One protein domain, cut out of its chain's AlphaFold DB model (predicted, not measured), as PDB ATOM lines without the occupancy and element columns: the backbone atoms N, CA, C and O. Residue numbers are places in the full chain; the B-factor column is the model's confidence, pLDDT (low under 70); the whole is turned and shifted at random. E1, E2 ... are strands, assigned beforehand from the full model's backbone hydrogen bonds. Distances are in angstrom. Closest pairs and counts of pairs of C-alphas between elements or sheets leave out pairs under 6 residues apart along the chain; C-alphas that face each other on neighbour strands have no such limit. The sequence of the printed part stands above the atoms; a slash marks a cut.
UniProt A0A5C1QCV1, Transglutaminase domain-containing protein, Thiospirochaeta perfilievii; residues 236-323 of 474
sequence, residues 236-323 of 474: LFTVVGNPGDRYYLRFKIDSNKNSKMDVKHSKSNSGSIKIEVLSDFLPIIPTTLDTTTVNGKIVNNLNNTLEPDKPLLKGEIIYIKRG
ATOM      1  N   LEU A 236       2.405  24.571 -51.852       81.19
ATOM      2  CA  LEU A 236       1.000  24.892 -51.613       81.19
ATOM      3  C   LEU A 236       0.486  25.890 -52.643       81.19
ATOM      4  O   LEU A 236      -0.551  25.686 -53.268       81.19
ATOM      5  N   PHE A 237       1.232  26.965 -52.855       88.94
ATOM      6  CA  PHE A 237       0.926  27.982 -53.847       88.94
ATOM      7  C   PHE A 237       2.195  28.754 -54.193       88.94
ATOM      8  O   PHE A 237       3.221  28.635 -53.526       88.94
ATOM      9  N   THR A 238       2.144  29.538 -55.259       91.44
ATOM     10  CA  THR A 238       3.216  30.478 -55.589       91.44
ATOM     11  C   THR A 238       2.733  31.894 -55.422       91.44
ATOM     12  O   THR A 238       1.547  32.158 -55.593       91.44
ATOM     13  N   VAL A 239       3.648  32.795 -55.089       92.00
ATOM     14  CA  VAL A 239       3.366  34.209 -54.870       92.00
ATOM     15  C   VAL A 239       4.271  35.004 -55.786       92.00
ATOM     16  O   VAL A 239       5.487  34.841 -55.762       92.00
ATOM     17  N   VAL A 240       3.671  35.859 -56.602       89.94
ATOM     18  CA  VAL A 240       4.375  36.804 -57.461       89.94
ATOM     19  C   VAL A 240       4.071  38.209 -56.963       89.94
ATOM     20  O   VAL A 240       2.901  38.581 -56.832       89.94
ATOM     21  N   GLY A 241       5.121  38.979 -56.699       86.00
ATOM     22  CA  GLY A 241       5.031  40.369 -56.255       86.00
ATOM     23  C   GLY A 241       6.270  41.165 -56.643       86.00
ATOM     24  O   GLY A 241       6.940  40.822 -57.618       86.00
ATOM     25  N   ASN A 242       6.574  42.241 -55.919       84.81
ATOM     26  CA  ASN A 242       7.785  43.013 -56.192       84.81
ATOM     27  C   ASN A 242       9.005  42.318 -55.565       84.81
ATOM     28  O   ASN A 242       8.897  41.789 -54.460       84.81
ATOM     29  N   PRO A 243      10.164  42.311 -56.240       83.19
ATOM     30  CA  PRO A 243      11.362  41.670 -55.716       83.19
ATOM     31  C   PRO A 243      11.852  42.374 -54.447       83.19
ATOM     32  O   PRO A 243      11.896  43.602 -54.394       83.19
ATOM     33  N   GLY A 244      12.221  41.592 -53.431       81.94
ATOM     34  CA  GLY A 244      12.643  42.084 -52.117       81.94
ATOM     35  C   GLY A 244      11.499  42.400 -51.147       81.94
ATOM     36  O   GLY A 244      11.766  42.662 -49.972       81.94
ATOM     37  N   ASP A 245      10.239  42.352 -51.594       85.56
ATOM     38  CA  ASP A 245       9.091  42.515 -50.703       85.56
ATOM     39  C   ASP A 245       8.899  41.278 -49.817       85.56
ATOM     40  O   ASP A 245       9.019  40.137 -50.267       85.56
ATOM     41  N   ARG A 246       8.486  41.524 -48.569       89.00
ATOM     42  CA  ARG A 246       7.949  40.511 -47.657       89.00
ATOM     43  C   ARG A 246       6.438  40.657 -47.555       89.00
ATOM     44  O   ARG A 246       5.941  41.735 -47.218       89.00
ATOM     45  N   TYR A 247       5.705  39.569 -47.755       90.81
ATOM     46  CA  TYR A 247       4.256  39.527 -47.585       90.81
ATOM     47  C   TYR A 247       3.855  38.653 -46.400       90.81
ATOM     48  O   TYR A 247       4.276  37.507 -46.289       90.81
ATOM     49  N   TYR A 248       2.984  39.194 -45.548       92.31
ATOM     50  CA  TYR A 248       2.290  38.462 -44.489       92.31
ATOM     51  C   TYR A 248       0.918  38.057 -45.024       92.31
ATOM     52  O   TYR A 248      -0.040  38.834 -44.970       92.31
ATOM     53  N   LEU A 249       0.839  36.868 -45.619       93.00
ATOM     54  CA  LEU A 249      -0.400  36.339 -46.178       93.00
ATOM     55  C   LEU A 249      -1.244  35.762 -45.048       93.00
ATOM     56  O   LEU A 249      -0.986  34.663 -44.567       93.00
ATOM     57  N   ARG A 250      -2.252  36.523 -44.627       90.56
ATOM     58  CA  ARG A 250      -3.214  36.188 -43.577       90.56
ATOM     59  C   ARG A 250      -4.172  35.128 -44.089       90.56
ATOM     60  O   ARG A 250      -4.824  35.322 -45.118       90.56
ATOM     61  N   PHE A 251      -4.276  34.041 -43.339       87.38
ATOM     62  CA  PHE A 251      -5.241  32.980 -43.588       87.38
ATOM     63  C   PHE A 251      -6.248  32.860 -42.453       87.38
ATOM     64  O   PHE A 251      -7.429  32.707 -42.719       87.38
ATOM     65  N   LYS A 252      -5.816  32.952 -41.194       84.00
ATOM     66  CA  LYS A 252      -6.720  32.913 -40.045       84.00
ATOM     67  C   LYS A 252      -6.484  34.107 -39.145       84.00
ATOM     68  O   LYS A 252      -5.341  34.421 -38.823       84.00
ATOM     69  N   ILE A 253      -7.571  34.750 -38.742       83.12
ATOM     70  CA  ILE A 253      -7.558  35.895 -37.836       83.12
ATOM     71  C   ILE A 253      -8.376  35.514 -36.600       83.12
ATOM     72  O   ILE A 253      -9.546  35.155 -36.733       83.12
ATOM     73  N   ASP A 254      -7.773  35.575 -35.412       79.31
ATOM     74  CA  ASP A 254      -8.498  35.433 -34.142       79.31
ATOM     75  C   ASP A 254      -9.235  36.749 -33.850       79.31
ATOM     76  O   ASP A 254      -8.689  37.657 -33.221       79.31
ATOM     77  N   SER A 255     -10.444  36.910 -34.401       65.69
ATOM     78  CA  SER A 255     -11.260  38.110 -34.198       65.69
ATOM     79  C   SER A 255     -12.184  37.979 -32.980       65.69
ATOM     80  O   SER A 255     -12.878  36.978 -32.786       65.69
ATOM     81  N   ASN A 256     -12.233  39.029 -32.152       56.56
ATOM     82  CA  ASN A 256     -13.234  39.148 -31.093       56.56
ATOM     83  C   ASN A 256     -14.614  39.385 -31.737       56.56
ATOM     84  O   ASN A 256     -14.801  40.333 -32.495       56.56
ATOM     85  N   LYS A 257     -15.592  38.521 -31.426       43.34
ATOM     86  CA  LYS A 257     -16.910  38.387 -32.097       43.34
ATOM     87  C   LYS A 257     -17.825  39.631 -32.122       43.34
ATOM     88  O   LYS A 257     -18.917  39.540 -32.681       43.34
ATOM     89  N   ASN A 258     -17.425  40.771 -31.559       39.94
ATOM     90  CA  ASN A 258     -18.294  41.939 -31.355       39.94
ATOM     91  C   ASN A 258     -18.044  43.128 -32.306       39.94
ATOM     92  O   ASN A 258     -18.532  44.224 -32.046       39.94
ATOM     93  N   SER A 259     -17.355  42.945 -33.434       44.84
ATOM     94  CA  SER A 259     -17.193  44.015 -34.431       44.84
ATOM     95  C   SER A 259     -18.395  44.096 -35.391       44.84
ATOM     96  O   SER A 259     -18.583  43.217 -36.238       44.84
ATOM     97  N   LYS A 260     -19.212  45.155 -35.289       37.47
ATOM     98  CA  LYS A 260     -20.164  45.566 -36.344       37.47
ATOM     99  C   LYS A 260     -19.472  46.537 -37.304       37.47
ATOM    100  O   LYS A 260     -18.704  47.381 -36.862       37.47
ATOM    101  N   MET A 261     -19.756  46.403 -38.600       45.47
ATOM    102  CA  MET A 261     -18.938  46.963 -39.679       45.47
ATOM    103  C   MET A 261     -19.642  48.046 -40.501       45.47
ATOM    104  O   MET A 261     -20.823  47.894 -40.809       45.47
ATOM    105  N   ASP A 262     -18.877  49.046 -40.954       35.19
ATOM    106  CA  ASP A 262     -19.126  49.777 -42.204       35.19
ATOM    107  C   ASP A 262     -17.779  50.271 -42.782       35.19
ATOM    108  O   ASP A 262     -17.029  50.969 -42.098       35.19
ATOM    109  N   VAL A 263     -17.421  49.874 -44.012       46.12
ATOM    110  CA  VAL A 263     -16.105  50.170 -44.628       46.12
ATOM    111  C   VAL A 263     -16.284  50.889 -45.962       46.12
ATOM    112  O   VAL A 263     -16.999  50.417 -46.843       46.12
ATOM    113  N   LYS A 264     -15.571  52.007 -46.153       39.28
ATOM    114  CA  LYS A 264     -15.399  52.676 -47.456       39.28
ATOM    115  C   LYS A 264     -13.927  52.715 -47.820       39.28
ATOM    116  O   LYS A 264     -13.168  53.299 -47.070       39.28
ATOM    117  N   HIS A 265     -13.550  52.165 -48.971       44.97
ATOM    118  CA  HIS A 265     -12.158  52.089 -49.423       44.97
ATOM    119  C   HIS A 265     -11.643  53.384 -50.078       44.97
ATOM    120  O   HIS A 265     -12.298  53.955 -50.949       44.97
ATOM    121  N   SER A 266     -10.414  53.777 -49.736       40.00
ATOM    122  CA  SER A 266      -9.601  54.763 -50.455       40.00
ATOM    123  C   SER A 266      -8.724  54.080 -51.512       40.00
ATOM    124  O   SER A 266      -8.096  53.050 -51.261       40.00
ATOM    125  N   LYS A 267      -8.682  54.649 -52.723       40.50
ATOM    126  CA  LYS A 267      -7.854  54.163 -53.835       40.50
ATOM    127  C   LYS A 267      -6.398  54.574 -53.613       40.50
ATOM    128  O   LYS A 267      -6.058  55.742 -53.743       40.50
ATOM    129  N   SER A 268      -5.533  53.597 -53.378       44.16
ATOM    130  CA  SER A 268      -4.078  53.753 -53.452       44.16
ATOM    131  C   SER A 268      -3.469  52.516 -54.115       44.16
ATOM    132  O   SER A 268      -4.030  51.425 -54.025       44.16
ATOM    133  N   ASN A 269      -2.362  52.704 -54.834       50.47
ATOM    134  CA  ASN A 269      -1.644  51.668 -55.574       50.47
ATOM    135  C   ASN A 269      -0.485  51.117 -54.719       50.47
ATOM    136  O   ASN A 269       0.663  51.474 -54.966       50.47
ATOM    137  N   SER A 270      -0.744  50.232 -53.745       58.41
ATOM    138  CA  SER A 270       0.333  49.553 -52.982       58.41
ATOM    139  C   SER A 270       0.787  48.222 -53.608       58.41
ATOM    140  O   SER A 270       1.367  47.363 -52.946       58.41
ATOM    141  N   GLY A 271       0.571  48.068 -54.917       72.88
ATOM    142  CA  GLY A 271       0.981  46.898 -55.696       72.88
ATOM    143  C   GLY A 271      -0.078  45.794 -55.763       72.88
ATOM    144  O   GLY A 271      -1.123  45.838 -55.109       72.88
ATOM    145  N   SER A 272       0.179  44.801 -56.611       84.62
ATOM    146  CA  SER A 272      -0.674  43.622 -56.778       84.62
ATOM    147  C   SER A 272       0.115  42.358 -56.487       84.62
ATOM    148  O   SER A 272       1.228  42.211 -56.987       84.62
ATOM    149  N   ILE A 273      -0.489  41.437 -55.744       90.38
ATOM    150  CA  ILE A 273       0.049  40.099 -55.523       90.38
ATOM    151  C   ILE A 273      -0.732  39.134 -56.414       90.38
ATOM    152  O   ILE A 273      -1.966  39.144 -56.416       90.38
ATOM    153  N   LYS A 274      -0.022  38.298 -57.168       92.00
ATOM    154  CA  LYS A 274      -0.616  37.182 -57.911       92.00
ATOM    155  C   LYS A 274      -0.266  35.883 -57.198       92.00
ATOM    156  O   LYS A 274       0.907  35.615 -56.962       92.00
ATOM    157  N   ILE A 275      -1.276  35.078 -56.891       92.56
ATOM    158  CA  ILE A 275      -1.120  33.784 -56.229       92.56
ATOM    159  C   ILE A 275      -1.636  32.685 -57.149       92.56
ATOM    160  O   ILE A 275      -2.746  32.788 -57.654       92.56
ATOM    161  N   GLU A 276      -0.840  31.647 -57.381       90.62
ATOM    162  CA  GLU A 276      -1.237  30.456 -58.147       90.62
ATOM    163  C   GLU A 276      -1.288  29.258 -57.202       90.62
ATOM    164  O   GLU A 276      -0.283  28.938 -56.567       90.62
ATOM    165  N   VAL A 277      -2.439  28.597 -57.108       84.44
ATOM    166  CA  VAL A 277      -2.632  27.443 -56.223       84.44
ATOM    167  C   VAL A 277      -1.936  26.214 -56.814       84.44
ATOM    168  O   VAL A 277      -2.231  25.804 -57.936       84.44
ATOM    169  N   LEU A 278      -1.008  25.614 -56.065       79.00
ATOM    170  CA  LEU A 278      -0.268  24.412 -56.474       79.00
ATOM    171  C   LEU A 278      -0.781  23.136 -55.797       79.00
ATOM    172  O   LEU A 278      -0.651  22.048 -56.372       79.00
ATOM    173  N   SER A 279      -1.358  23.266 -54.602       70.50
ATOM    174  CA  SER A 279      -2.051  22.189 -53.904       70.50
ATOM    175  C   SER A 279      -3.356  21.831 -54.610       70.50
ATOM    176  O   SER A 279      -3.928  22.627 -55.350       70.50
ATOM    177  N   ASP A 280      -3.859  20.623 -54.365       57.84
ATOM    178  CA  ASP A 280      -5.125  20.171 -54.956       57.84
ATOM    179  C   ASP A 280      -6.318  21.032 -54.512       57.84
ATOM    180  O   ASP A 280      -7.288  21.181 -55.257       57.84
ATOM    181  N   PHE A 281      -6.232  21.618 -53.313       63.47
ATOM    182  CA  PHE A 281      -7.218  22.544 -52.774       63.47
ATOM    183  C   PHE A 281      -6.569  23.600 -51.857       63.47
ATOM    184  O   PHE A 281      -5.557  23.327 -51.204       63.47
ATOM    185  N   LEU A 282      -7.197  24.773 -51.744       72.38
ATOM    186  CA  LEU A 282      -6.907  25.811 -50.753       72.38
ATOM    187  C   LEU A 282      -8.246  26.345 -50.188       72.38
ATOM    188  O   LEU A 282      -9.073  26.853 -50.945       72.38
ATOM    189  N   PRO A 283      -8.521  26.199 -48.877       69.56
ATOM    190  CA  PRO A 283      -9.835  26.459 -48.289       69.56
ATOM    191  C   PRO A 283     -10.059  27.926 -47.919       69.56
ATOM    192  O   PRO A 283     -11.148  28.273 -47.486       69.56
ATOM    193  N   ILE A 284      -9.032  28.767 -48.021       80.94
ATOM    194  CA  ILE A 284      -9.036  30.151 -47.554       80.94
ATOM    195  C   ILE A 284      -8.435  31.019 -48.651       80.94
ATOM    196  O   ILE A 284      -7.460  30.625 -49.298       80.94
ATOM    197  N   ILE A 285      -9.001  32.209 -48.839       85.81
ATOM    198  CA  ILE A 285      -8.413  33.224 -49.703       85.81
ATOM    199  C   ILE A 285      -7.343  33.976 -48.895       85.81
ATOM    200  O   ILE A 285      -7.694  34.663 -47.932       85.81
ATOM    201  N   PRO A 286      -6.052  33.901 -49.269       89.38
ATOM    202  CA  PRO A 286      -5.011  34.701 -48.628       89.38
ATOM    203  C   PRO A 286      -5.294  36.201 -48.769       89.38
ATOM    204  O   PRO A 286      -5.655  36.672 -49.848       89.38
ATOM    205  N   THR A 287      -5.080  36.971 -47.699       90.19
ATOM    206  CA  THR A 287      -5.177  38.444 -47.729       90.19
ATOM    207  C   THR A 287      -4.017  39.103 -46.983       90.19
ATOM    208  O   THR A 287      -3.371  38.483 -46.152       90.19
ATOM    209  N   THR A 288      -3.765  40.383 -47.226       90.00
ATOM    210  CA  THR A 288      -2.867  41.243 -46.437       90.00
ATOM    211  C   THR A 288      -3.689  42.311 -45.714       90.00
ATOM    212  O   THR A 288      -4.853  42.532 -46.055       90.00
ATOM    213  N   LEU A 289      -3.108  42.987 -44.715       86.25
ATOM    214  CA  LEU A 289      -3.778  44.077 -43.978       86.25
ATOM    215  C   LEU A 289      -4.347  45.175 -44.887       86.25
ATOM    216  O   LEU A 289      -5.353  45.799 -44.573       86.25
ATOM    217  N   ASP A 290      -3.686  45.397 -46.015       84.94
ATOM    218  CA  ASP A 290      -3.989  46.417 -47.004       84.94
ATOM    219  C   ASP A 290      -4.647  45.838 -48.272       84.94
ATOM    220  O   ASP A 290      -4.642  46.477 -49.323       84.94
ATOM    221  N   THR A 291      -5.215  44.625 -48.220       87.56
ATOM    222  CA  THR A 291      -6.009  44.085 -49.335       87.56
ATOM    223  C   THR A 291      -7.236  44.961 -49.585       87.56
ATOM    224  O   THR A 291      -8.048  45.176 -48.702       87.56
ATOM    225  N   THR A 292      -7.419  45.429 -50.816       84.69
ATOM    226  CA  THR A 292      -8.606  46.205 -51.222       84.69
ATOM    227  C   THR A 292      -9.552  45.377 -52.074       84.69
ATOM    228  O   THR A 292     -10.767  45.425 -51.880       84.69
ATOM    229  N   THR A 293      -9.007  44.597 -53.010       86.69
ATOM    230  CA  THR A 293      -9.796  43.698 -53.846       86.69
ATOM    231  C   THR A 293      -9.130  42.340 -53.998       86.69
ATOM    232  O   THR A 293      -7.903  42.226 -54.014       86.69
ATOM    233  N   VAL A 294      -9.960  41.313 -54.150       89.19
ATOM    234  CA  VAL A 294      -9.561  39.963 -54.551       89.19
ATOM    235  C   VAL A 294     -10.303  39.631 -55.836       89.19
ATOM    236  O   VAL A 294     -11.528  39.725 -55.890       89.19
ATOM    237  N   ASN A 295      -9.574  39.271 -56.894       89.44
ATOM    238  CA  ASN A 295     -10.132  38.982 -58.220       89.44
ATOM    239  C   ASN A 295     -11.075  40.093 -58.723       89.44
ATOM    240  O   ASN A 295     -12.116  39.832 -59.321       89.44
ATOM    241  N   GLY A 296     -10.733  41.353 -58.424       82.75
ATOM    242  CA  GLY A 296     -11.526  42.531 -58.788       82.75
ATOM    243  C   GLY A 296     -12.730  42.823 -57.882       82.75
ATOM    244  O   GLY A 296     -13.302  43.904 -57.997       82.75
ATOM    245  N   LYS A 297     -13.095  41.928 -56.952       85.00
ATOM    246  CA  LYS A 297     -14.165  42.154 -55.968       85.00
ATOM    247  C   LYS A 297     -13.623  42.861 -54.731       85.00
ATOM    248  O   LYS A 297     -12.589  42.463 -54.203       85.00
ATOM    249  N   ILE A 298     -14.323  43.894 -54.272       82.50
ATOM    250  CA  ILE A 298     -13.963  44.646 -53.065       82.50
ATOM    251  C   ILE A 298     -14.100  43.750 -51.828       82.50
ATOM    252  O   ILE A 298     -15.095  43.039 -51.687       82.50
ATOM    253  N   VAL A 299     -13.104  43.795 -50.941       79.19
ATOM    254  CA  VAL A 299     -13.114  43.067 -49.665       79.19
ATOM    255  C   VAL A 299     -13.411  44.038 -48.530       79.19
ATOM    256  O   VAL A 299     -12.522  44.743 -48.065       79.19
ATOM    257  N   ASN A 300     -14.659  44.037 -48.060       64.44
ATOM    258  CA  ASN A 300     -15.090  44.950 -47.001       64.44
ATOM    259  C   ASN A 300     -14.693  44.468 -45.597       64.44
ATOM    260  O   ASN A 300     -14.468  45.310 -44.745       64.44
ATOM    261  N   ASN A 301     -14.575  43.152 -45.345       69.12
ATOM    262  CA  ASN A 301     -14.311  42.591 -44.009       69.12
ATOM    263  C   ASN A 301     -12.919  41.961 -43.855       69.12
ATOM    264  O   ASN A 301     -12.778  40.743 -43.821       69.12
ATOM    265  N   LEU A 302     -11.889  42.801 -43.740       75.62
ATOM    266  CA  LEU A 302     -10.499  42.364 -43.521       75.62
ATOM    267  C   LEU A 302     -10.178  41.995 -42.067       75.62
ATOM    268  O   LEU A 302      -9.037  41.618 -41.783       75.62
ATOM    269  N   ASN A 303     -11.144  42.150 -41.159       74.12
ATOM    270  CA  ASN A 303     -11.000  41.790 -39.752       74.12
ATOM    271  C   ASN A 303     -11.326  40.322 -39.485       74.12
ATOM    272  O   ASN A 303     -10.984  39.817 -38.422       74.12
ATOM    273  N   ASN A 304     -11.919  39.639 -40.464       75.12
ATOM    274  CA  ASN A 304     -12.238  38.223 -40.404       75.12
ATOM    275  C   ASN A 304     -11.480  37.442 -41.481       75.12
ATOM    276  O   ASN A 304     -11.067  37.984 -42.507       75.12
ATOM    277  N   THR A 305     -11.332  36.140 -41.244       80.38
ATOM    278  CA  THR A 305     -10.859  35.180 -42.245       80.38
ATOM    279  C   THR A 305     -11.753  35.218 -43.485       80.38
ATOM    280  O   THR A 305     -12.975  35.106 -43.374       80.38
ATOM    281  N   LEU A 306     -11.148  35.362 -44.669       81.25
ATOM    282  CA  LEU A 306     -11.877  35.355 -45.933       81.25
ATOM    283  C   LEU A 306     -12.002  33.922 -46.463       81.25
ATOM    284  O   LEU A 306     -11.089  33.383 -47.093       81.25
ATOM    285  N   GLU A 307     -13.153  33.313 -46.208       78.12
ATOM    286  CA  GLU A 307     -13.513  32.010 -46.764       78.12
ATOM    287  C   GLU A 307     -14.105  32.193 -48.172       78.12
ATOM    288  O   GLU A 307     -14.978  33.045 -48.365       78.12
ATOM    289  N   PRO A 308     -13.645  31.439 -49.183       70.19
ATOM    290  CA  PRO A 308     -14.270  31.454 -50.492       70.19
ATOM    291  C   PRO A 308     -15.594  30.674 -50.462       70.19
ATOM    292  O   PRO A 308     -15.713  29.663 -49.773       70.19
ATOM    293  N   ASP A 309     -16.556  31.064 -51.304       66.19
ATOM    294  CA  ASP A 309     -17.812  30.307 -51.494       66.19
ATOM    295  C   ASP A 309     -17.559  28.851 -51.938       66.19
ATOM    296  O   ASP A 309     -18.386  27.959 -51.747       66.19
ATOM    297  N   LYS A 310     -16.418  28.626 -52.601       62.44
ATOM    298  CA  LYS A 310     -15.961  27.348 -53.145       62.44
ATOM    299  C   LYS A 310     -14.473  27.181 -52.842       62.44
ATOM    300  O   LYS A 310     -13.746  28.157 -52.999       62.44
ATOM    301  N   PRO A 311     -13.993  25.984 -52.461       62.62
ATOM    302  CA  PRO A 311     -12.565  25.781 -52.259       62.62
ATOM    303  C   PRO A 311     -11.811  26.091 -53.550       62.62
ATOM    304  O   PRO A 311     -12.263  25.719 -54.636       62.62
ATOM    305  N   LEU A 312     -10.667  26.753 -53.412       72.12
ATOM    306  CA  LEU A 312      -9.815  27.058 -54.547       72.12
ATOM    307  C   LEU A 312      -9.095  25.787 -54.984       72.12
ATOM    308  O   LEU A 312      -8.659  25.015 -54.131       72.12
ATOM    309  N   LEU A 313      -8.968  25.563 -56.286       73.75
ATOM    310  CA  LEU A 313      -8.405  24.335 -56.850       73.75
ATOM    311  C   LEU A 313      -7.026  24.563 -57.467       73.75
ATOM    312  O   LEU A 313      -6.645  25.681 -57.813       73.75
ATOM    313  N   LYS A 314      -6.283  23.470 -57.652       73.75
ATOM    314  CA  LYS A 314      -4.986  23.493 -58.331       73.75
ATOM    315  C   LYS A 314      -5.056  24.199 -59.686       73.75
ATOM    316  O   LYS A 314      -5.881  23.857 -60.531       73.75
ATOM    317  N   GLY A 315      -4.134  25.130 -59.906       76.75
ATOM    318  CA  GLY A 315      -4.034  25.946 -61.115       76.75
ATOM    319  C   GLY A 315      -4.908  27.200 -61.104       76.75
ATOM    320  O   GLY A 315      -4.778  28.026 -62.007       76.75
ATOM    321  N   GLU A 316      -5.773  27.390 -60.101       81.81
ATOM    322  CA  GLU A 316      -6.495  28.650 -59.955       81.81
ATOM    323  C   GLU A 316      -5.547  29.788 -59.572       81.81
ATOM    324  O   GLU A 316      -4.580  29.618 -58.822       81.81
ATOM    325  N   ILE A 317      -5.844  30.971 -60.112       90.38
ATOM    326  CA  ILE A 317      -5.050  32.178 -59.914       90.38
ATOM    327  C   ILE A 317      -5.891  33.209 -59.168       90.38
ATOM    328  O   ILE A 317      -7.020  33.514 -59.555       90.38
ATOM    329  N   ILE A 318      -5.302  33.779 -58.124       91.88
ATOM    330  CA  ILE A 318      -5.886  34.815 -57.285       91.88
ATOM    331  C   ILE A 318      -5.079  36.093 -57.482       91.88
ATOM    332  O   ILE A 318      -3.856  36.101 -57.351       91.88
ATOM    333  N   TYR A 319      -5.770  37.187 -57.770       91.56
ATOM    334  CA  TYR A 319      -5.189  38.517 -57.871       91.56
ATOM    335  C   TYR A 319      -5.626  39.345 -56.669       91.56
ATOM    336  O   TYR A 319      -6.804  39.678 -56.536       91.56
ATOM    337  N   ILE A 320      -4.678  39.692 -55.808       91.50
ATOM    338  CA  ILE A 320      -4.895  40.559 -54.652       91.50
ATOM    339  C   ILE A 320      -4.408  41.952 -55.029       91.50
ATOM    340  O   ILE A 320      -3.219  42.154 -55.287       91.50
ATOM    341  N   LYS A 321      -5.312  42.931 -55.040       89.62
ATOM    342  CA  LYS A 321      -4.930  44.338 -55.145       89.62
ATOM    343  C   LYS A 321      -4.778  44.921 -53.754       89.62
ATOM    344  O   LYS A 321      -5.684  44.797 -52.927       89.62
ATOM    345  N   ARG A 322      -3.667  45.608 -53.516       87.25
ATOM    346  CA  ARG A 322      -3.390  46.270 -52.247       87.25
ATOM    347  C   ARG A 322      -3.580  47.783 -52.373       87.25
ATOM    348  O   ARG A 322      -3.398  48.351 -53.452       87.25
ATOM    349  N   GLY A 323      -3.998  48.419 -51.287       79.75
ATOM    350  CA  GLY A 323      -4.149  49.865 -51.184       79.75
ATOM    351  C   GLY A 323      -4.358  50.299 -49.739       79.75
ATOM    352  O   GLY A 323      -4.484  49.472 -48.846       79.75
TER     353      GLY A 323
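This is residues 236 to 323 of the 474 residues of the protein "Transglutaminase domain-containing protein" of Thiospirochaeta perfilievii (UniProt A0A5C1QCV1). With little regular structure, the domain has a strongly twisted wall of four antiparallel strands, in order E1, E3, E5, E4; E2 crosses over one face, and residues 254 to 271 swing wide as a loop. The printed part has 88 residues with five named strands, E1 to E5, and no named helix: all strand, though named elements hold only 29 residues. It is compact, with a radius of gyration of the C-alphas of 13.2 A and spans of 35 by 27 by 21 A.

E1, residues 236 to 240, begins at C-alpha 236 (1.000, 24.892, -51.613). E2, residues 246 to 253, measures 18.9 A from first to last C-alpha; E3, residues 272 to 277, 16.3 A; E4, residues 291 to 294, 7.5 A. E5, residues 317 to 322, 16.1 A, ends at C-alpha 322 (-3.390, 46.270, -52.247).

Within hydrogen-bond range are N 238 and O 276 of E1 and E3, 2.8 A; N 273 and O 320 of E3 and E5, 2.9 A; N 321 and O 293 of the hairpin E4 and E5, 2.9 A. E2 pairs with no named strand.

The printed part has no cut. Three links are long: E2 to E3, E3 to E4, E4 to E5. Residues 255 to 270 are among 24 under pLDDT 70.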